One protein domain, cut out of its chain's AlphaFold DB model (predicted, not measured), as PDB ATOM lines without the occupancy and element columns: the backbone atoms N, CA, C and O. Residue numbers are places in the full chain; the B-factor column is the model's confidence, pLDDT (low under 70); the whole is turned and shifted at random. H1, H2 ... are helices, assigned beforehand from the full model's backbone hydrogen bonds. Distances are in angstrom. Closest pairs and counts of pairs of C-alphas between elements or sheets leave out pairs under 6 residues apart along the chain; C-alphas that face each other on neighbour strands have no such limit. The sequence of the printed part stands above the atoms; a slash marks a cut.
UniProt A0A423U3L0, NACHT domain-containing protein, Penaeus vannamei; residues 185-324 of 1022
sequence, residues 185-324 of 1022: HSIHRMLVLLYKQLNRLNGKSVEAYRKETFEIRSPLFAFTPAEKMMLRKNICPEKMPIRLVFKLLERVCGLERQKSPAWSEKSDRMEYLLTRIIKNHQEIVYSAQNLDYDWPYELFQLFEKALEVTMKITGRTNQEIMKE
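What this domain is: This is residues 185 to 324 of the 1022 residues of the protein "NACHT domain-containing protein" of Penaeus vannamei (UniProt A0A423U3L0). Four helices, H6, H1, H4 and H5, lie side by side with nearly aligned lines in a bundle that is less tightly joined between H4 and H5; H5 runs opposite to the other three. Two shorter helices, H2 and H3, form a small group at one end of the long axis, the turn at residues 285 to 290 sticks out toward the other end, and the little helix H7 packs on residues 307 to 311 of H6. The printed part has 140 residues, with seven named helices in the order H1 to H7 and no named strand, and its class is all helix. It is compact, with a radius of gyration of the C-alphas of 15.5 A, and rounded, spanning 47 by 38 by 31 A.

Where its parts are: The longest helix, H6, covers residues 295 to 314 and measures 28.3 A from C-alpha 295 at (5.483, -29.766, 0.826) to C-alpha 314 at (13.834, -6.572, -12.984). H5 covers residues 270 to 286 and measures 24.1 A. H1, residues 185 to 201, measures 24.9 A and begins with C-alpha 185 at (21.193, -23.287, 3.055). H4 covers residues 242 to 252, 15.1 A, and H2 residues 206 to 215, 14.0 A. H3 is residues 225 to 232, 10.4 A, and H7 is residues 318 to 322, 6.0 A.

How they stand to each other: H6 is the hub, touching H1, H5 and H7. H5 and H6 form a helical hairpin, opposite ways at a shallow tilt of 28 degrees; their closest C-alphas, of Ile 277 and Leu 299, are 5.9 A apart. H1 touches H6 at Leu 194 and Thr 310, C-alphas 7.1 A apart, the same way at a shallow tilt of 18 degrees. H1 also touches H4, the same way at a shallow tilt of 13 degrees, with the C-alphas of His 188 and Ile 242 closest at 5.6 A. H4 and H5 are close but not clearly touching, H1 and H5 are near each other, and H4 and H6 are apart. H6 touches H7 with residues 307 to 311 alone; the C-alphas of Met 311 and Asn 318 are closest at 6.9 A. H2 and H3 only just touch, with 3 pairs of C-alphas within 8 A, the closest being Arg 210 and Leu 231 at 7.4 A. Each O i to N i+4 pair is within hydrogen-bond range in H2 to H7, and 12 of 13 in H1.

The domain as a whole: The two C-alphas farthest apart, of Glu 215 and Tyr 293, are 47.7 A apart. The printed part has no cut. The link from H4 to H5, 17 residues, is long. The mean pLDDT of the printed part is 74.2, and it is under 70 at residue 186, residues 201 to 222, residues 284 to 297 and residue 318.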
ATOM      1  N   HIS A 185      20.184 -23.978   3.856       71.88
ATOM      2  CA  HIS A 185      21.193 -23.287   3.055       71.88
ATOM      3  C   HIS A 185      20.699 -22.849   1.672       71.88
ATOM      4  O   HIS A 185      21.003 -21.746   1.223       71.88
ATOM      5  N   SER A 186      19.918 -23.677   0.978       69.62
ATOM      6  CA  SER A 186      19.433 -23.339  -0.365       69.62
ATOM      7  C   SER A 186      18.273 -22.360  -0.334       69.62
ATOM      8  O   SER A 186      18.253 -21.428  -1.134       69.62
ATOM      9  N   ILE A 187      17.381 -22.483   0.649       73.38
ATOM     10  CA  ILE A 187      16.322 -21.496   0.893       73.38
ATOM     11  C   ILE A 187      16.942 -20.144   1.257       73.38
ATOM     12  O   ILE A 187      16.563 -19.107   0.710       73.38
ATOM     13  N   HIS A 188      17.955 -20.143   2.127       81.62
ATOM     14  CA  HIS A 188      18.696 -18.935   2.476       81.62
ATOM     15  C   HIS A 188      19.345 -18.284   1.254       81.62
ATOM     16  O   HIS A 188      19.162 -17.087   1.035       81.62
ATOM     17  N   ARG A 189      20.036 -19.064   0.416       81.50
ATOM     18  CA  ARG A 189      20.641 -18.577  -0.835       81.50
ATOM     19  C   ARG A 189      19.609 -17.972  -1.783       81.50
ATOM     20  O   ARG A 189      19.856 -16.899  -2.329       81.50
ATOM     21  N   MET A 190      18.453 -18.613  -1.942       76.25
ATOM     22  CA  MET A 190      17.366 -18.106  -2.785       76.25
ATOM     23  C   MET A 190      16.795 -16.790  -2.248       76.25
ATOM     24  O   MET A 190      16.636 -15.835  -3.005       76.25
ATOM     25  N   LEU A 191      16.570 -16.681  -0.937       81.44
ATOM     26  CA  LEU A 191      16.104 -15.437  -0.315       81.44
ATOM     27  C   LEU A 191      17.139 -14.309  -0.416       81.44
ATOM     28  O   LEU A 191      16.778 -13.158  -0.657       81.44
ATOM     29  N   VAL A 192      18.429 -14.623  -0.283       85.19
ATOM     30  CA  VAL A 192      19.513 -13.651  -0.484       85.19
ATOM     31  C   VAL A 192      19.583 -13.184  -1.940       85.19
ATOM     32  O   VAL A 192      19.800 -11.997  -2.190       85.19
ATOM     33  N   LEU A 193      19.363 -14.080  -2.902       83.81
ATOM     34  CA  LEU A 193      19.309 -13.736  -4.321       83.81
ATOM     35  C   LEU A 193      18.132 -12.797  -4.618       83.81
ATOM     36  O   LEU A 193      18.342 -11.738  -5.214       83.81
ATOM     37  N   LEU A 194      16.931 -13.131  -4.133       80.50
ATOM     38  CA  LEU A 194      15.744 -12.272  -4.231       80.50
ATOM     39  C   LEU A 194      16.010 -10.897  -3.608       80.50
ATOM     40  O   LEU A 194      15.729  -9.870  -4.227       80.50
ATOM     41  N   TYR A 195      16.635 -10.866  -2.426       85.06
ATOM     42  CA  TYR A 195      16.999  -9.626  -1.746       85.06
ATOM     43  C   TYR A 195      17.933  -8.767  -2.600       85.06
ATOM     44  O   TYR A 195      17.654  -7.592  -2.820       85.06
ATOM     45  N   LYS A 196      19.012  -9.340  -3.142       83.56
ATOM     46  CA  LYS A 196      19.953  -8.605  -3.999       83.56
ATOM     47  C   LYS A 196      19.278  -8.011  -5.231       83.56
ATOM     48  O   LYS A 196      19.567  -6.863  -5.569       83.56
ATOM     49  N   GLN A 197      18.408  -8.770  -5.895       82.19
ATOM     50  CA  GLN A 197      17.742  -8.302  -7.110       82.19
ATOM     51  C   GLN A 197      16.747  -7.177  -6.810       82.19
ATOM     52  O   GLN A 197      16.795  -6.126  -7.449       82.19
ATOM     53  N   LEU A 198      15.898  -7.347  -5.794       74.25
ATOM     54  CA  LEU A 198      14.890  -6.347  -5.449       74.25
ATOM     55  C   LEU A 198      15.504  -5.087  -4.813       74.25
ATOM     56  O   LEU A 198      15.071  -3.969  -5.091       74.25
ATOM     57  N   ASN A 199      16.573  -5.231  -4.027       77.38
ATOM     58  CA  ASN A 199      17.268  -4.099  -3.413       77.38
ATOM     59  C   ASN A 199      17.936  -3.178  -4.451       77.38
ATOM     60  O   ASN A 199      18.031  -1.971  -4.233       77.38
ATOM     61  N   ARG A 200      18.394  -3.724  -5.588       77.69
ATOM     62  CA  ARG A 200      18.964  -2.925  -6.690       77.69
ATOM     63  C   ARG A 200      17.926  -2.017  -7.346       77.69
ATOM     64  O   ARG A 200      18.269  -0.904  -7.728       77.69
ATOM     65  N   LEU A 201      16.677  -2.467  -7.438       59.84
ATOM     66  CA  LEU A 201      15.587  -1.706  -8.052       59.84
ATOM     67  C   LEU A 201      15.139  -0.527  -7.192       59.84
ATOM     68  O   LEU A 201      14.827   0.538  -7.715       59.84
ATOM     69  N   ASN A 202      15.141  -0.702  -5.870       64.06
ATOM     70  CA  ASN A 202      14.647   0.322  -4.953       64.06
ATOM     71  C   ASN A 202      15.706   1.382  -4.588       64.06
ATOM     72  O   ASN A 202      15.421   2.308  -3.831       64.06
ATOM     73  N   GLY A 203      16.949   1.235  -5.071       56.59
ATOM     74  CA  GLY A 203      18.048   2.200  -4.911       56.59
ATOM     75  C   GLY A 203      18.548   2.426  -3.476       56.59
ATOM     76  O   GLY A 203      19.554   3.105  -3.272       56.59
ATOM     77  N   LYS A 204      17.886   1.857  -2.464       62.94
ATOM     78  CA  LYS A 204      18.272   1.963  -1.056       62.94
ATOM     79  C   LYS A 204      19.167   0.784  -0.689       62.94
ATOM     80  O   LYS A 204      18.718  -0.351  -0.599       62.94
ATOM     81  N   SER A 205      20.455   1.031  -0.480       68.31
ATOM     82  CA  SER A 205      21.346   0.028   0.115       68.31
ATOM     83  C   SER A 205      20.980  -0.222   1.586       68.31
ATOM     84  O   SER A 205      20.358   0.629   2.228       68.31
ATOM     85  N   VAL A 206      21.419  -1.353   2.159       64.38
ATOM     86  CA  VAL A 206      21.347  -1.596   3.620       64.38
ATOM     87  C   VAL A 206      21.938  -0.410   4.393       64.38
ATOM     88  O   VAL A 206      21.401  -0.008   5.421       64.38
ATOM     89  N   GLU A 207      23.007   0.189   3.863       64.44
ATOM     90  CA  GLU A 207      23.673   1.386   4.385       64.44
ATOM     91  C   GLU A 207      22.749   2.620   4.393       64.44
ATOM     92  O   GLU A 207      22.673   3.335   5.391       64.44
ATOM     93  N   ALA A 208      22.012   2.856   3.302       67.75
ATOM     94  CA  ALA A 208      21.062   3.963   3.187       67.75
ATOM     95  C   ALA A 208      19.858   3.768   4.122       67.75
ATOM     96  O   ALA A 208      19.505   4.680   4.868       67.75
ATOM     97  N   TYR A 209      19.301   2.553   4.165       66.50
ATOM     98  CA  TYR A 209      18.245   2.188   5.110       66.50
ATOM     99  C   TYR A 209      18.714   2.338   6.561       66.50
ATOM    100  O   TYR A 209      17.978   2.845   7.407       66.50
ATOM    101  N   ARG A 210      19.959   1.952   6.865       66.94
ATOM    102  CA  ARG A 210      20.561   2.127   8.190       66.94
ATOM    103  C   ARG A 210      20.619   3.607   8.580       66.94
ATOM    104  O   ARG A 210      20.203   3.934   9.686       66.94
ATOM    105  N   LYS A 211      21.101   4.494   7.706       66.94
ATOM    106  CA  LYS A 211      21.166   5.937   8.001       66.94
ATOM    107  C   LYS A 211      19.771   6.527   8.237       66.94
ATOM    108  O   LYS A 211      19.539   7.152   9.262       66.94
ATOM    109  N   GLU A 212      18.814   6.212   7.368       67.19
ATOM    110  CA  GLU A 212      17.441   6.731   7.439       67.19
ATOM    111  C   GLU A 212      16.663   6.199   8.664       67.19
ATOM    112  O   GLU A 212      15.933   6.934   9.318       67.19
ATOM    113  N   THR A 213      16.845   4.929   9.039       62.28
ATOM    114  CA  THR A 213      16.034   4.266  10.083       62.28
ATOM    115  C   THR A 213      16.621   4.403  11.491       62.28
ATOM    116  O   THR A 213      15.875   4.357  12.468       62.28
ATOM    117  N   PHE A 214      17.948   4.534  11.628       62.00
ATOM    118  CA  PHE A 214      18.593   4.680  12.941       62.00
ATOM    119  C   PHE A 214      18.716   6.141  13.399       62.00
ATOM    120  O   PHE A 214      18.798   6.362  14.606       62.00
ATOM    121  N   GLU A 215      18.689   7.122  12.489       51.47
ATOM    122  CA  GLU A 215      18.664   8.551  12.849       51.47
ATOM    123  C   GLU A 215      17.240   9.049  13.160       51.47
ATOM    124  O   GLU A 215      17.053   9.939  13.991       51.47
ATOM    125  N   ILE A 216      16.207   8.417  12.589       52.91
ATOM    126  CA  ILE A 216      14.804   8.694  12.916       52.91
ATOM    127  C   ILE A 216      14.412   7.867  14.151       52.91
ATOM    128  O   ILE A 216      14.343   6.642  14.102       52.91
ATOM    129  N   ARG A 217      14.107   8.523  15.280       45.09
ATOM    130  CA  ARG A 217      13.809   7.903  16.598       45.09
ATOM    131  C   ARG A 217      12.582   6.952  16.664       45.09
ATOM    132  O   ARG A 217      12.153   6.625  17.764       45.09
ATOM    133  N   SER A 218      11.983   6.491  15.557       46.50
ATOM    134  CA  SER A 218      10.649   5.847  15.588       46.50
ATOM    135  C   SER A 218      10.336   4.622  14.687       46.50
ATOM    136  O   SER A 218       9.163   4.265  14.607       46.50
ATOM    137  N   PRO A 219      11.292   3.886  14.068       49.34
ATOM    138  CA  PRO A 219      10.983   2.541  13.530       49.34
ATOM    139  C   PRO A 219      11.707   1.380  14.234       49.34
ATOM    140  O   PRO A 219      11.576   0.225  13.825       49.34
ATOM    141  N   LEU A 220      12.466   1.638  15.303       48.19
ATOM    142  CA  LEU A 220      13.357   0.643  15.917       48.19
ATOM    143  C   LEU A 220      12.650  -0.542  16.605       48.19
ATOM    144  O   LEU A 220      13.338  -1.462  17.040       48.19
ATOM    145  N   PHE A 221      11.321  -0.584  16.698       54.69
ATOM    146  CA  PHE A 221      10.611  -1.690  17.358       54.69
ATOM    147  C   PHE A 221      10.579  -3.001  16.546       54.69
ATOM    148  O   PHE A 221      10.295  -4.049  17.112       54.69
ATOM    149  N   ALA A 222      10.909  -2.980  15.248       64.81
ATOM    150  CA  ALA A 222      10.790  -4.162  14.376       64.81
ATOM    151  C   ALA A 222      12.012  -5.111  14.377       64.81
ATOM    152  O   ALA A 222      11.908  -6.264  13.941       64.81
ATOM    153  N   PHE A 223      13.167  -4.648  14.870       78.75
ATOM    154  CA  PHE A 223      14.402  -5.438  14.927       78.75
ATOM    155  C   PHE A 223      14.840  -5.678  16.372       78.75
ATOM    156  O   PHE A 223      14.857  -4.750  17.192       78.75
ATOM    157  N   THR A 224      15.233  -6.911  16.683       81.94
ATOM    158  CA  THR A 224      15.798  -7.258  17.992       81.94
ATOM    159  C   THR A 224      17.146  -6.549  18.194       81.94
ATOM    160  O   THR A 224      17.786  -6.132  17.221       81.94
ATOM    161  N   PRO A 225      17.626  -6.385  19.440       81.75
ATOM    162  CA  PRO A 225      18.952  -5.819  19.698       81.75
ATOM    163  C   PRO A 225      20.085  -6.536  18.941       81.75
ATOM    164  O   PRO A 225      20.968  -5.872  18.398       81.75
ATOM    165  N   ALA A 226      20.014  -7.866  18.823       79.88
ATOM    166  CA  ALA A 226      20.977  -8.671  18.071       79.88
ATOM    167  C   ALA A 226      20.924  -8.381  16.560       79.88
ATOM    168  O   ALA A 226      21.956  -8.120  15.947       79.88
ATOM    169  N   GLU A 227      19.727  -8.324  15.967       85.38
ATOM    170  CA  GLU A 227      19.545  -7.973  14.550       85.38
ATOM    171  C   GLU A 227      20.053  -6.553  14.258       85.38
ATOM    172  O   GLU A 227      20.776  -6.333  13.288       85.38
ATOM    173  N   LYS A 228      19.760  -5.587  15.140       82.25
ATOM    174  CA  LYS A 228      20.300  -4.221  15.043       82.25
ATOM    175  C   LYS A 228      21.822  -4.217  15.090       82.25
ATOM    176  O   LYS A 228      22.443  -3.460  14.348       82.25
ATOM    177  N   MET A 229      22.431  -5.041  15.941       80.69
ATOM    178  CA  MET A 229      23.885  -5.175  16.004       80.69
ATOM    179  C   MET A 229      24.450  -5.756  14.700       80.69
ATOM    180  O   MET A 229      25.436  -5.227  14.190       80.69
ATOM    181  N   MET A 230      23.818  -6.783  14.126       79.25
ATOM    182  CA  MET A 230      24.225  -7.368  12.841       79.25
ATOM    183  C   MET A 230      24.131  -6.356  11.691       79.25
ATOM    184  O   MET A 230      25.074  -6.222  10.911       79.25
ATOM    185  N   LEU A 231      23.047  -5.573  11.640       80.69
ATOM    186  CA  LEU A 231      22.863  -4.497  10.661       80.69
ATOM    187  C   LEU A 231      23.878  -3.358  10.857       80.69
ATOM    188  O   LEU A 231      24.417  -2.831   9.887       80.69
ATOM    189  N   ARG A 232      24.211  -3.004  12.106       77.69
ATOM    190  CA  ARG A 232      25.264  -2.016  12.419       77.69
ATOM    191  C   ARG A 232      26.661  -2.486  12.013       77.69
ATOM    192  O   ARG A 232      27.498  -1.654  11.671       77.69
ATOM    193  N   LYS A 233      26.911  -3.796  12.042       79.62
ATOM    194  CA  LYS A 233      28.171  -4.410  11.597       79.62
ATOM    195  C   LYS A 233      28.243  -4.619  10.077       79.62
ATOM    196  O   LYS A 233      29.254  -5.122   9.609       79.62
ATOM    197  N   ASN A 234      27.206  -4.229   9.326       78.94
ATOM    198  CA  ASN A 234      27.118  -4.383   7.868       78.94
ATOM    199  C   ASN A 234      27.429  -5.814   7.394       78.94
ATOM    200  O   ASN A 234      28.158  -6.031   6.429       78.94
ATOM    201  N   ILE A 235      26.919  -6.807   8.130       78.38
ATOM    202  CA  ILE A 235      27.101  -8.219   7.782       78.38
ATOM    203  C   ILE A 235      26.461  -8.463   6.411       78.38
ATOM    204  O   ILE A 235      25.367  -7.974   6.156       78.38
ATOM    205  N   CYS A 236      27.123  -9.199   5.519       78.06
ATOM    206  CA  CYS A 236      26.553  -9.489   4.204       78.06
ATOM    207  C   CYS A 236      25.309 -10.404   4.332       78.06
ATOM    208  O   CYS A 236      25.288 -11.261   5.220       78.06
ATOM    209  N   PRO A 237      24.262 -10.249   3.495       80.56
ATOM    210  CA  PRO A 237      23.021 -11.035   3.598       80.56
ATOM    211  C   PRO A 237      23.218 -12.562   3.596       80.56
ATOM    212  O   PRO A 237      22.473 -13.278   4.261       80.56
ATOM    213  N   GLU A 238      24.266 -13.058   2.933       84.19
ATOM    214  CA  GLU A 238      24.701 -14.466   2.911       84.19
ATOM    215  C   GLU A 238      25.120 -14.995   4.284       84.19
ATOM    216  O   GLU A 238      25.184 -16.201   4.489       84.19
ATOM    217  N   LYS A 239      25.445 -14.102   5.220       81.25
ATOM    218  CA  LYS A 239      25.835 -14.417   6.601       81.25
ATOM    219  C   LYS A 239      24.757 -14.015   7.612       81.25
ATOM    220  O   LYS A 239      24.970 -14.135   8.817       81.25
ATOM    221  N   MET A 240      23.620 -13.495   7.150       85.81
ATOM    222  CA  MET A 240      22.495 -13.143   8.015       85.81
ATOM    223  C   MET A 240      21.564 -14.345   8.215       85.81
ATOM    224  O   MET A 240      21.369 -15.110   7.279       85.81
ATOM    225  N   PRO A 241      20.904 -14.489   9.377       82.62
ATOM    226  CA  PRO A 241      19.843 -15.475   9.549       82.62
ATOM    227  C   PRO A 241      18.716 -15.256   8.531       82.62
ATOM    228  O   PRO A 241      18.350 -14.111   8.259       82.62
ATOM    229  N   ILE A 242      18.104 -16.338   8.037       80.00
ATOM    230  CA  ILE A 242      16.987 -16.313   7.068       80.00
ATOM    231  C   ILE A 242      15.891 -15.315   7.478       80.00
ATOM    232  O   ILE A 242      15.433 -14.506   6.671       80.00
ATOM    233  N   ARG A 243      15.532 -15.304   8.768       82.06
ATOM    234  CA  ARG A 243      14.534 -14.386   9.337       82.06
ATOM    235  C   ARG A 243      14.911 -12.909   9.170       82.06
ATOM    236  O   ARG A 243      14.033 -12.080   8.947       82.06
ATOM    237  N   LEU A 244      16.198 -12.572   9.270       85.19
ATOM    238  CA  LEU A 244      16.681 -11.204   9.081       85.19
ATOM    239  C   LEU A 244      16.675 -10.814   7.596       85.19
ATOM    240  O   LEU A 244      16.235  -9.713   7.272       85.19
ATOM    241  N   VAL A 245      17.079 -11.722   6.700       84.06
ATOM    242  CA  VAL A 245      17.006 -11.509   5.239       84.06
ATOM    243  C   VAL A 245      15.564 -11.235   4.804       84.06
ATOM    244  O   VAL A 245      15.314 -10.328   4.014       84.06
ATOM    245  N   PHE A 246      14.593 -11.934   5.392       81.19
ATOM    246  CA  PHE A 246      13.179 -11.683   5.127       81.19
ATOM    247  C   PHE A 246      12.689 -10.318   5.617       81.19
ATOM    248  O   PHE A 246      12.030  -9.600   4.873       81.19
ATOM    249  N   LYS A 247      13.050  -9.911   6.842       83.94
ATOM    250  CA  LYS A 247      12.715  -8.562   7.335       83.94
ATOM    251  C   LYS A 247      13.312  -7.465   6.446       83.94
ATOM    252  O   LYS A 247      12.727  -6.392   6.316       83.94
ATOM    253  N   LEU A 248      14.472  -7.720   5.836       82.69
ATOM    254  CA  LEU A 248      15.082  -6.809   4.869       82.69
ATOM    255  C   LEU A 248      14.336  -6.795   3.529       82.69
ATOM    256  O   LEU A 248      14.121  -5.717   2.981       82.69
ATOM    257  N   LEU A 249      13.888  -7.949   3.032       80.81
ATOM    258  CA  LEU A 249      12.990  -8.031   1.875       80.81
ATOM    259  C   LEU A 249      11.703  -7.229   2.113       80.81
ATOM    260  O   LEU A 249      11.362  -6.371   1.304       80.81
ATOM    261  N   GLU A 250      11.052  -7.417   3.261       79.75
ATOM    262  CA  GLU A 250       9.811  -6.720   3.631       79.75
ATOM    263  C   GLU A 250       9.981  -5.192   3.677       79.75
ATOM    264  O   GLU A 250       9.092  -4.449   3.270       79.75
ATOM    265  N   ARG A 251      11.113  -4.699   4.196       77.62
ATOM    266  CA  ARG A 251      11.260  -3.276   4.558       77.62
ATOM    267  C   ARG A 251      12.113  -2.449   3.615       77.62
ATOM    268  O   ARG A 251      11.918  -1.239   3.544       77.62
ATOM    269  N   VAL A 252      13.060  -3.070   2.921       72.06
ATOM    270  CA  VAL A 252      14.044  -2.357   2.093       72.06
ATOM    271  C   VAL A 252      13.691  -2.450   0.611       72.06
ATOM    272  O   VAL A 252      13.962  -1.522  -0.147       72.06
ATOM    273  N   CYS A 253      13.007  -3.516   0.193       75.25
ATOM    274  CA  CYS A 253      12.732  -3.784  -1.219       75.25
ATOM    275  C   CYS A 253      11.433  -3.154  -1.752       75.25
ATOM    276  O   CYS A 253      11.013  -3.486  -2.854       75.25
ATOM    277  N   GLY A 254      10.801  -2.247  -0.997       71.69
ATOM    278  CA  GLY A 254       9.624  -1.501  -1.470       71.69
ATOM    279  C   GLY A 254       8.345  -2.333  -1.565       71.69
ATOM    280  O   GLY A 254       7.406  -1.920  -2.238       71.69
ATOM    281  N   LEU A 255       8.312  -3.487  -0.895       81.06
ATOM    282  CA  LEU A 255       7.122  -4.322  -0.773       81.06
ATOM    283  C   LEU A 255       6.028  -3.604   0.033       81.06
ATOM    284  O   LEU A 255       6.305  -2.723   0.856       81.06
ATOM    285  N   GLU A 256       4.773  -3.987  -0.199       80.94
ATOM    286  CA  GLU A 256       3.626  -3.427   0.519       80.94
ATOM    287  C   GLU A 256       3.738  -3.598   2.041       80.94
ATOM    288  O   GLU A 256       4.376  -4.516   2.556       80.94
ATOM    289  N   ARG A 257       3.050  -2.747   2.816       79.38
ATOM    290  CA  ARG A 257       3.023  -2.891   4.287       79.38
ATOM    291  C   ARG A 257       2.382  -4.228   4.679       79.38
ATOM    292  O   ARG A 257       1.378  -4.597   4.093       79.38
ATOM    293  N   GLN A 258       2.859  -4.882   5.741       71.69
ATOM    294  CA  GLN A 258       2.388  -6.209   6.199       71.69
ATOM    295  C   GLN A 258       0.864  -6.328   6.444       71.69
ATOM    296  O   GLN A 258       0.313  -7.421   6.432       71.69
ATOM    297  N   LYS A 259       0.163  -5.205   6.665       76.94
ATOM    298  CA  LYS A 259      -1.309  -5.157   6.802       76.94
ATOM    299  C   LYS A 259      -2.054  -5.036   5.464       76.94
ATOM    300  O   LYS A 259      -3.276  -4.926   5.464       76.94
ATOM    301  N   SER A 260      -1.331  -4.968   4.353       82.88
ATOM    302  CA  SER A 260      -1.890  -4.916   3.007       82.88
ATOM    303  C   SER A 260      -2.425  -6.296   2.619       82.88
ATOM    304  O   SER A 260      -1.750  -7.293   2.893       82.88
ATOM    305  N   PRO A 261      -3.583  -6.375   1.937       81.38
ATOM    306  CA  PRO A 261      -4.119  -7.638   1.426       81.38
ATOM    307  C   PRO A 261      -3.141  -8.381   0.500       81.38
ATOM    308  O   PRO A 261      -3.233  -9.598   0.383       81.38
ATOM    309  N   ALA A 262      -2.141  -7.688  -0.064       82.62
ATOM    310  CA  ALA A 262      -1.056  -8.269  -0.860       82.62
ATOM    311  C   ALA A 262      -0.308  -9.436  -0.181       82.62
ATOM    312  O   ALA A 262       0.244 -10.282  -0.876       82.62
ATOM    313  N   TRP A 263      -0.284  -9.485   1.157       83.56
ATOM    314  CA  TRP A 263       0.396 -10.530   1.930       83.56
ATOM    315  C   TRP A 263      -0.488 -11.747   2.249       83.56
ATOM    316  O   TRP A 263       0.037 -12.781   2.662       83.56
ATOM    317  N   SER A 264      -1.813 -11.638   2.098       75.75
ATOM    318  CA  SER A 264      -2.780 -12.669   2.513       75.75
ATOM    319  C   SER A 264      -3.672 -13.187   1.384       75.75
ATOM    320  O   SER A 264      -4.114 -14.332   1.443       75.75
ATOM    321  N   GLU A 265      -3.951 -12.373   0.365       85.25
ATOM    322  CA  GLU A 265      -4.769 -12.780  -0.777       85.25
ATOM    323  C   GLU A 265      -3.953 -13.623  -1.757       85.25
ATOM    324  O   GLU A 265      -2.865 -13.228  -2.190       85.25
ATOM    325  N   LYS A 266      -4.504 -14.790  -2.116       81.75
ATOM    326  CA  LYS A 266      -3.901 -15.727  -3.068       81.75
ATOM    327  C   LYS A 266      -3.653 -15.012  -4.396       81.75
ATOM    328  O   LYS A 266      -4.589 -14.700  -5.123       81.75
ATOM    329  N   SER A 267      -2.387 -14.726  -4.681       84.44
ATOM    330  CA  SER A 267      -1.965 -13.962  -5.853       84.44
ATOM    331  C   SER A 267      -0.532 -14.323  -6.237       84.44
ATOM    332  O   SER A 267       0.240 -14.776  -5.398       84.44
ATOM    333  N   ASP A 268      -0.132 -14.067  -7.482       83.25
ATOM    334  CA  ASP A 268       1.273 -14.196  -7.901       83.25
ATOM    335  C   ASP A 268       2.102 -12.951  -7.506       83.25
ATOM    336  O   ASP A 268       3.084 -12.599  -8.157       83.25
ATOM    337  N   ARG A 269       1.697 -12.227  -6.450       87.56
ATOM    338  CA  ARG A 269       2.456 -11.088  -5.921       87.56
ATOM    339  C   ARG A 269       3.626 -11.574  -5.072       87.56
ATOM    340  O   ARG A 269       3.510 -12.552  -4.337       87.56
ATOM    341  N   MET A 270       4.736 -10.837  -5.122       88.44
ATOM    342  CA  MET A 270       5.954 -11.157  -4.370       88.44
ATOM    343  C   MET A 270       5.687 -11.276  -2.862       88.44
ATOM    344  O   MET A 270       6.206 -12.182  -2.218       88.44
ATOM    345  N   GLU A 271       4.841 -10.407  -2.306       89.88
ATOM    346  CA  GLU A 271       4.464 -10.413  -0.890       89.88
ATOM    347  C   GLU A 271       3.791 -11.727  -0.456       89.88
ATOM    348  O   GLU A 271       4.205 -12.347   0.525       89.88
ATOM    349  N   TYR A 272       2.800 -12.196  -1.220       88.69
ATOM    350  CA  TYR A 272       2.111 -13.460  -0.957       88.69
ATOM    351  C   TYR A 272       3.056 -14.665  -1.087       88.69
ATOM    352  O   TYR A 272       3.087 -15.532  -0.208       88.69
ATOM    353  N   LEU A 273       3.864 -14.698  -2.153       87.31
ATOM    354  CA  LEU A 273       4.814 -15.784  -2.413       87.31
ATOM    355  C   LEU A 273       5.859 -15.893  -1.296       87.31
ATOM    356  O   LEU A 273       6.110 -16.985  -0.792       87.31
ATOM    357  N   LEU A 274       6.409 -14.764  -0.845       85.88
ATOM    358  CA  LEU A 274       7.362 -14.702   0.262       85.88
ATOM    359  C   LEU A 274       6.749 -15.187   1.586       85.88
ATOM    360  O   LEU A 274       7.399 -15.941   2.314       85.88
ATOM    361  N   THR A 275       5.497 -14.826   1.888       86.25
ATOM    362  CA  THR A 275       4.792 -15.348   3.073       86.25
ATOM    363  C   THR A 275       4.589 -16.858   3.004       86.25
ATOM    364  O   THR A 275       4.805 -17.539   4.006       86.25
ATOM    365  N   ARG A 276       4.220 -17.406   1.839       88.44
ATOM    366  CA  ARG A 276       4.062 -18.859   1.665       88.44
ATOM    367  C   ARG A 276       5.399 -19.595   1.764       88.44
ATOM    368  O   ARG A 276       5.466 -20.595   2.465       88.44
ATOM    369  N   ILE A 277       6.470 -19.062   1.169       84.69
ATOM    370  CA  ILE A 277       7.832 -19.614   1.286       84.69
ATOM    371  C   ILE A 277       8.266 -19.702   2.751       84.69
ATOM    372  O   ILE A 277       8.816 -20.716   3.172       84.69
ATOM    373  N   ILE A 278       8.007 -18.660   3.546       82.06
ATOM    374  CA  ILE A 278       8.343 -18.658   4.974       82.06
ATOM    375  C   ILE A 278       7.487 -19.616   5.771       82.06
ATOM    376  O   ILE A 278       8.033 -20.333   6.605       82.06
ATOM    377  N   LYS A 279       6.175 -19.612   5.541       82.88
ATOM    378  CA  LYS A 279       5.261 -20.503   6.248       82.88
ATOM    379  C   LYS A 279       5.666 -21.959   6.005       82.88
ATOM    380  O   LYS A 279       5.910 -22.680   6.966       82.88
ATOM    381  N   ASN A 280       5.891 -22.316   4.743       78.38
ATOM    382  CA  ASN A 280       6.326 -23.652   4.360       78.38
ATOM    383  C   ASN A 280       7.738 -23.954   4.905       78.38
ATOM    384  O   ASN A 280       7.946 -25.031   5.439       78.38
ATOM    385  N   HIS A 281       8.699 -23.016   4.886       77.94
ATOM    386  CA  HIS A 281      10.009 -23.198   5.544       77.94
ATOM    387  C   HIS A 281       9.886 -23.437   7.053       77.94
ATOM    388  O   HIS A 281      10.627 -24.235   7.622       77.94
ATOM    389  N   GLN A 282       9.037 -22.683   7.745       74.88
ATOM    390  CA  GLN A 282       8.837 -22.849   9.180       74.88
ATOM    391  C   GLN A 282       8.279 -24.234   9.453       74.88
ATOM    392  O   GLN A 282       8.877 -24.961  10.237       74.88
ATOM    393  N   GLU A 283       7.246 -24.634   8.717       71.88
ATOM    394  CA  GLU A 283       6.753 -26.007   8.726       71.88
ATOM    395  C   GLU A 283       7.928 -26.989   8.502       71.88
ATOM    396  O   GLU A 283       8.083 -27.874   9.328       71.88
ATOM    397  N   ILE A 284       8.877 -26.738   7.577       69.00
ATOM    398  CA  ILE A 284      10.116 -27.550   7.369       69.00
ATOM    399  C   ILE A 284      10.997 -27.730   8.571       69.00
ATOM    400  O   ILE A 284      11.432 -28.843   8.879       69.00
ATOM    401  N   VAL A 285      11.278 -26.643   9.255       63.56
ATOM    402  CA  VAL A 285      12.144 -26.713  10.422       63.56
ATOM    403  C   VAL A 285      11.428 -27.384  11.594       63.56
ATOM    404  O   VAL A 285      12.095 -27.990  12.427       63.56
ATOM    405  N   TYR A 286      10.096 -27.315  11.644       55.28
ATOM    406  CA  TYR A 286       9.306 -27.801  12.771       55.28
ATOM    407  C   TYR A 286       8.768 -29.231  12.600       55.28
ATOM    408  O   TYR A 286       8.599 -29.917  13.601       55.28
ATOM    409  N   SER A 287       8.546 -29.728  11.377       57.00
ATOM    410  CA  SER A 287       7.940 -31.047  11.118       57.00
ATOM    411  C   SER A 287       8.932 -32.157  10.743       57.00
ATOM    412  O   SER A 287       8.508 -33.239  10.347       57.00
ATOM    413  N   ALA A 288      10.243 -31.953  10.929       44.66
ATOM    414  CA  ALA A 288      11.322 -32.861  10.499       44.66
ATOM    415  C   ALA A 288      11.234 -34.334  10.983       44.66
ATOM    416  O   ALA A 288      12.012 -35.162  10.517       44.66
ATOM    417  N   GLN A 289      10.300 -34.684  11.877       37.25
ATOM    418  CA  GLN A 289      10.048 -36.060  12.333       37.25
ATOM    419  C   GLN A 289       8.750 -36.695  11.790       37.25
ATOM    420  O   GLN A 289       8.561 -37.892  11.961       37.25
ATOM    421  N   ASN A 290       7.875 -35.943  11.111       40.91
ATOM    422  CA  ASN A 290       6.629 -36.432  10.503       40.91
ATOM    423  C   ASN A 290       6.290 -35.586   9.270       40.91
ATOM    424  O   ASN A 290       5.464 -34.675   9.323       40.91
ATOM    425  N   LEU A 291       6.977 -35.861   8.165       43.81
ATOM    426  CA  LEU A 291       6.774 -35.141   6.916       43.81
ATOM    427  C   LEU A 291       5.718 -35.845   6.068       43.81
ATOM    428  O   LEU A 291       5.958 -36.945   5.578       43.81
ATOM    429  N   ASP A 292       4.577 -35.185   5.873       44.31
ATOM    430  CA  ASP A 292       3.748 -35.400   4.684       44.31
ATOM    431  C   ASP A 292       4.585 -35.045   3.437       44.31
ATOM    432  O   ASP A 292       5.478 -34.211   3.536       44.31
ATOM    433  N   TYR A 293       4.393 -35.691   2.288       50.81
ATOM    434  CA  TYR A 293       5.398 -35.732   1.209       50.81
ATOM    435  C   TYR A 293       5.271 -34.620   0.137       50.81
ATOM    436  O   TYR A 293       6.181 -34.469  -0.681       50.81
ATOM    437  N   ASP A 294       4.221 -33.790   0.165       50.25
ATOM    438  CA  ASP A 294       3.910 -32.810  -0.906       50.25
ATOM    439  C   ASP A 294       4.605 -31.436  -0.771       50.25
ATOM    440  O   ASP A 294       4.821 -30.690  -1.732       50.25
ATOM    441  N   TRP A 295       5.006 -31.089   0.440       63.19
ATOM    442  CA  TRP A 295       5.483 -29.766   0.826       63.19
ATOM    443  C   TRP A 295       6.843 -29.283   0.250       63.19
ATOM    444  O   TRP A 295       6.956 -28.070   0.025       63.19
ATOM    445  N   PRO A 296       7.886 -30.103  -0.062       61.97
ATOM    446  CA  PRO A 296       9.143 -29.569  -0.599       61.97
ATOM    447  C   PRO A 296       8.945 -29.143  -2.056       61.97
ATOM    448  O   PRO A 296       9.629 -28.248  -2.554       61.97
ATOM    449  N   TYR A 297       7.985 -29.777  -2.731       61.94
ATOM    450  CA  TYR A 297       7.576 -29.455  -4.082       61.94
ATOM    451  C   TYR A 297       6.750 -28.169  -4.113       61.94
ATOM    452  O   TYR A 297       7.034 -27.298  -4.933       61.94
ATOM    453  N   GLU A 298       5.810 -27.983  -3.178       76.44
ATOM    454  CA  GLU A 298       5.101 -26.704  -3.048       76.44
ATOM    455  C   GLU A 298       6.085 -25.553  -2.782       76.44
ATOM    456  O   GLU A 298       6.024 -24.508  -3.431       76.44
ATOM    457  N   LEU A 299       7.055 -25.760  -1.887       76.75
ATOM    458  CA  LEU A 299       8.092 -24.771  -1.609       76.75
ATOM    459  C   LEU A 299       8.919 -24.433  -2.861       76.75
ATOM    460  O   LEU A 299       9.183 -23.259  -3.122       76.75
ATOM    461  N   PHE A 300       9.287 -25.435  -3.665       74.50
ATOM    462  CA  PHE A 300       9.990 -25.228  -4.931       74.50
ATOM    463  C   PHE A 300       9.163 -24.409  -5.933       74.50
ATOM    464  O   PHE A 300       9.675 -23.443  -6.497       74.50
ATOM    465  N   GLN A 301       7.879 -24.735  -6.107       77.88
ATOM    466  CA  GLN A 301       6.981 -23.992  -6.998       77.88
ATOM    467  C   GLN A 301       6.822 -22.531  -6.567       77.88
ATOM    468  O   GLN A 301       6.778 -21.628  -7.402       77.88
ATOM    469  N   LEU A 302       6.759 -22.278  -5.260       82.31
ATOM    470  CA  LEU A 302       6.694 -20.919  -4.731       82.31
ATOM    471  C   LEU A 302       7.980 -20.134  -5.027       82.31
ATOM    472  O   LEU A 302       7.902 -18.953  -5.369       82.31
ATOM    473  N   PHE A 303       9.148 -20.778  -4.951       80.44
ATOM    474  CA  PHE A 303      10.420 -20.161  -5.339       80.44
ATOM    475  C   PHE A 303      10.519 -19.886  -6.835       80.44
ATOM    476  O   PHE A 303      10.969 -18.806  -7.217       80.44
ATOM    477  N   GLU A 304      10.089 -20.824  -7.676       80.31
ATOM    478  CA  GLU A 304      10.056 -20.649  -9.129       80.31
ATOM    479  C   GLU A 304       9.180 -19.449  -9.507       80.31
ATOM    480  O   GLU A 304       9.641 -18.524 -10.177       80.31
ATOM    481  N   LYS A 305       7.971 -19.371  -8.940       83.31
ATOM    482  CA  LYS A 305       7.082 -18.215  -9.109       83.31
ATOM    483  C   LYS A 305       7.695 -16.915  -8.592       83.31
ATOM    484  O   LYS A 305       7.589 -15.882  -9.250       83.31
ATOM    485  N   ALA A 306       8.364 -16.931  -7.437       81.88
ATOM    486  CA  ALA A 306       9.026 -15.738  -6.908       81.88
ATOM    487  C   ALA A 306      10.165 -15.266  -7.831       81.88
ATOM    488  O   ALA A 306      10.344 -14.062  -8.043       81.88
ATOM    489  N   LEU A 307      10.907 -16.194  -8.437       78.81
ATOM    490  CA  LEU A 307      11.930 -15.878  -9.432       78.81
ATOM    491  C   LEU A 307      11.314 -15.304 -10.708       78.81
ATOM    492  O   LEU A 307      11.792 -14.274 -11.176       78.81
ATOM    493  N   GLU A 308      10.227 -15.874 -11.223       80.12
ATOM    494  CA  GLU A 308       9.510 -15.322 -12.381       80.12
ATOM    495  C   GLU A 308       9.010 -13.897 -12.133       80.12
ATOM    496  O   GLU A 308       9.158 -13.016 -12.984       80.12
ATOM    497  N   VAL A 309       8.440 -13.638 -10.954       81.88
ATOM    498  CA  VAL A 309       8.004 -12.294 -10.559       81.88
ATOM    499  C   VAL A 309       9.208 -11.360 -10.473       81.88
ATOM    500  O   VAL A 309       9.158 -10.245 -10.984       81.88
ATOM    501  N   THR A 310      10.331 -11.822  -9.924       78.88
ATOM    502  CA  THR A 310      11.578 -11.042  -9.898       78.88
ATOM    503  C   THR A 310      12.088 -10.738 -11.303       78.88
ATOM    504  O   THR A 310      12.497  -9.610 -11.565       78.88
ATOM    505  N   MET A 311      12.032 -11.693 -12.231       81.19
ATOM    506  CA  MET A 311      12.394 -11.495 -13.638       81.19
ATOM    507  C   MET A 311      11.501 -10.445 -14.299       81.19
ATOM    508  O   MET A 311      12.009  -9.542 -14.960       81.19
ATOM    509  N   LYS A 312      10.186 -10.502 -14.061       80.56
ATOM    510  CA  LYS A 312       9.224  -9.510 -14.568       80.56
ATOM    511  C   LYS A 312       9.490  -8.111 -14.007       80.56
ATOM    512  O   LYS A 312       9.442  -7.146 -14.761       80.56
ATOM    513  N   ILE A 313       9.797  -7.998 -12.713       77.00
ATOM    514  CA  ILE A 313      10.077  -6.705 -12.064       77.00
ATOM    515  C   ILE A 313      11.441  -6.149 -12.517       77.00
ATOM    516  O   ILE A 313      11.577  -4.949 -12.736       77.00
ATOM    517  N   THR A 314      12.459  -7.000 -12.659       77.19
ATOM    518  CA  THR A 314      13.834  -6.572 -12.984       77.19
ATOM    519  C   THR A 314      14.118  -6.452 -14.480       77.19
ATOM    520  O   THR A 314      15.106  -5.824 -14.852       77.19
ATOM    521  N   GLY A 315      13.301  -7.070 -15.337       82.94
ATOM    522  CA  GLY A 315      13.552  -7.188 -16.777       82.94
ATOM    523  C   GLY A 315      14.703  -8.134 -17.146       82.94
ATOM    524  O   GLY A 315      15.169  -8.095 -18.280       82.94
ATOM    525  N   ARG A 316      15.187  -8.961 -16.207       81.62
ATOM    526  CA  ARG A 316      16.334  -9.865 -16.408       81.62
ATOM    527  C   ARG A 316      15.890 -11.290 -16.712       81.62
ATOM    528  O   ARG A 316      14.868 -11.762 -16.218       81.62
ATOM    529  N   THR A 317      16.692 -11.999 -17.494       81.88
ATOM    530  CA  THR A 317      16.486 -13.417 -17.804       81.88
ATOM    531  C   THR A 317      16.902 -14.317 -16.635       81.88
ATOM    532  O   THR A 317      17.746 -13.951 -15.815       81.88
ATOM    533  N   ASN A 318      16.363 -15.540 -16.588       67.88
ATOM    534  CA  ASN A 318      16.728 -16.528 -15.568       67.88
ATOM    535  C   ASN A 318      18.246 -16.795 -15.570       67.88
ATOM    536  O   ASN A 318      18.888 -16.797 -14.528       67.88
ATOM    537  N   GLN A 319      18.864 -16.899 -16.751       72.31
ATOM    538  CA  GLN A 319      20.312 -17.106 -16.872       72.31
ATOM    539  C   GLN A 319      21.134 -15.945 -16.290       72.31
ATOM    540  O   GLN A 319      22.185 -16.180 -15.701       72.31
ATOM    541  N   GLU A 320      20.677 -14.700 -16.421       75.75
ATOM    542  CA  GLU A 320      21.361 -13.531 -15.848       75.75
ATOM    543  C   GLU A 320      21.218 -13.450 -14.329       75.75
ATOM    544  O   GLU A 320      22.148 -13.003 -13.661       75.75
ATOM    545  N   ILE A 321      20.078 -13.884 -13.785       73.88
ATOM    546  CA  ILE A 321      19.850 -13.964 -12.336       73.88
ATOM    547  C   ILE A 321      20.667 -15.116 -11.734       73.88
ATOM    548  O   ILE A 321      21.317 -14.941 -10.705       73.88
ATOM    549  N   MET A 322      20.693 -16.273 -12.399       71.00
ATOM    550  CA  MET A 322      21.382 -17.475 -11.920       71.00
ATOM    551  C   MET A 322      22.908 -17.361 -11.994       71.00
ATOM    552  O   MET A 322      23.580 -17.892 -11.118       71.00
ATOM    553  N   LYS A 323      23.466 -16.607 -12.955       76.06
ATOM    554  CA  LYS A 323      24.912 -16.291 -13.030       76.06
ATOM    555  C   LYS A 323      25.448 -15.516 -11.820       76.06
ATOM    556  O   LYS A 323      26.656 -15.421 -11.646       76.06
ATOM    557  N   GLU A 324      24.571 -14.926 -11.007       70.00
ATOM    558  CA  GLU A 324      24.955 -14.237  -9.771       70.00
ATOM    559  C   GLU A 324      24.913 -15.143  -8.532       70.00
ATOM    560  O   GLU A 324      25.257 -14.693  -7.432       70.00
TER     561      GLU A 324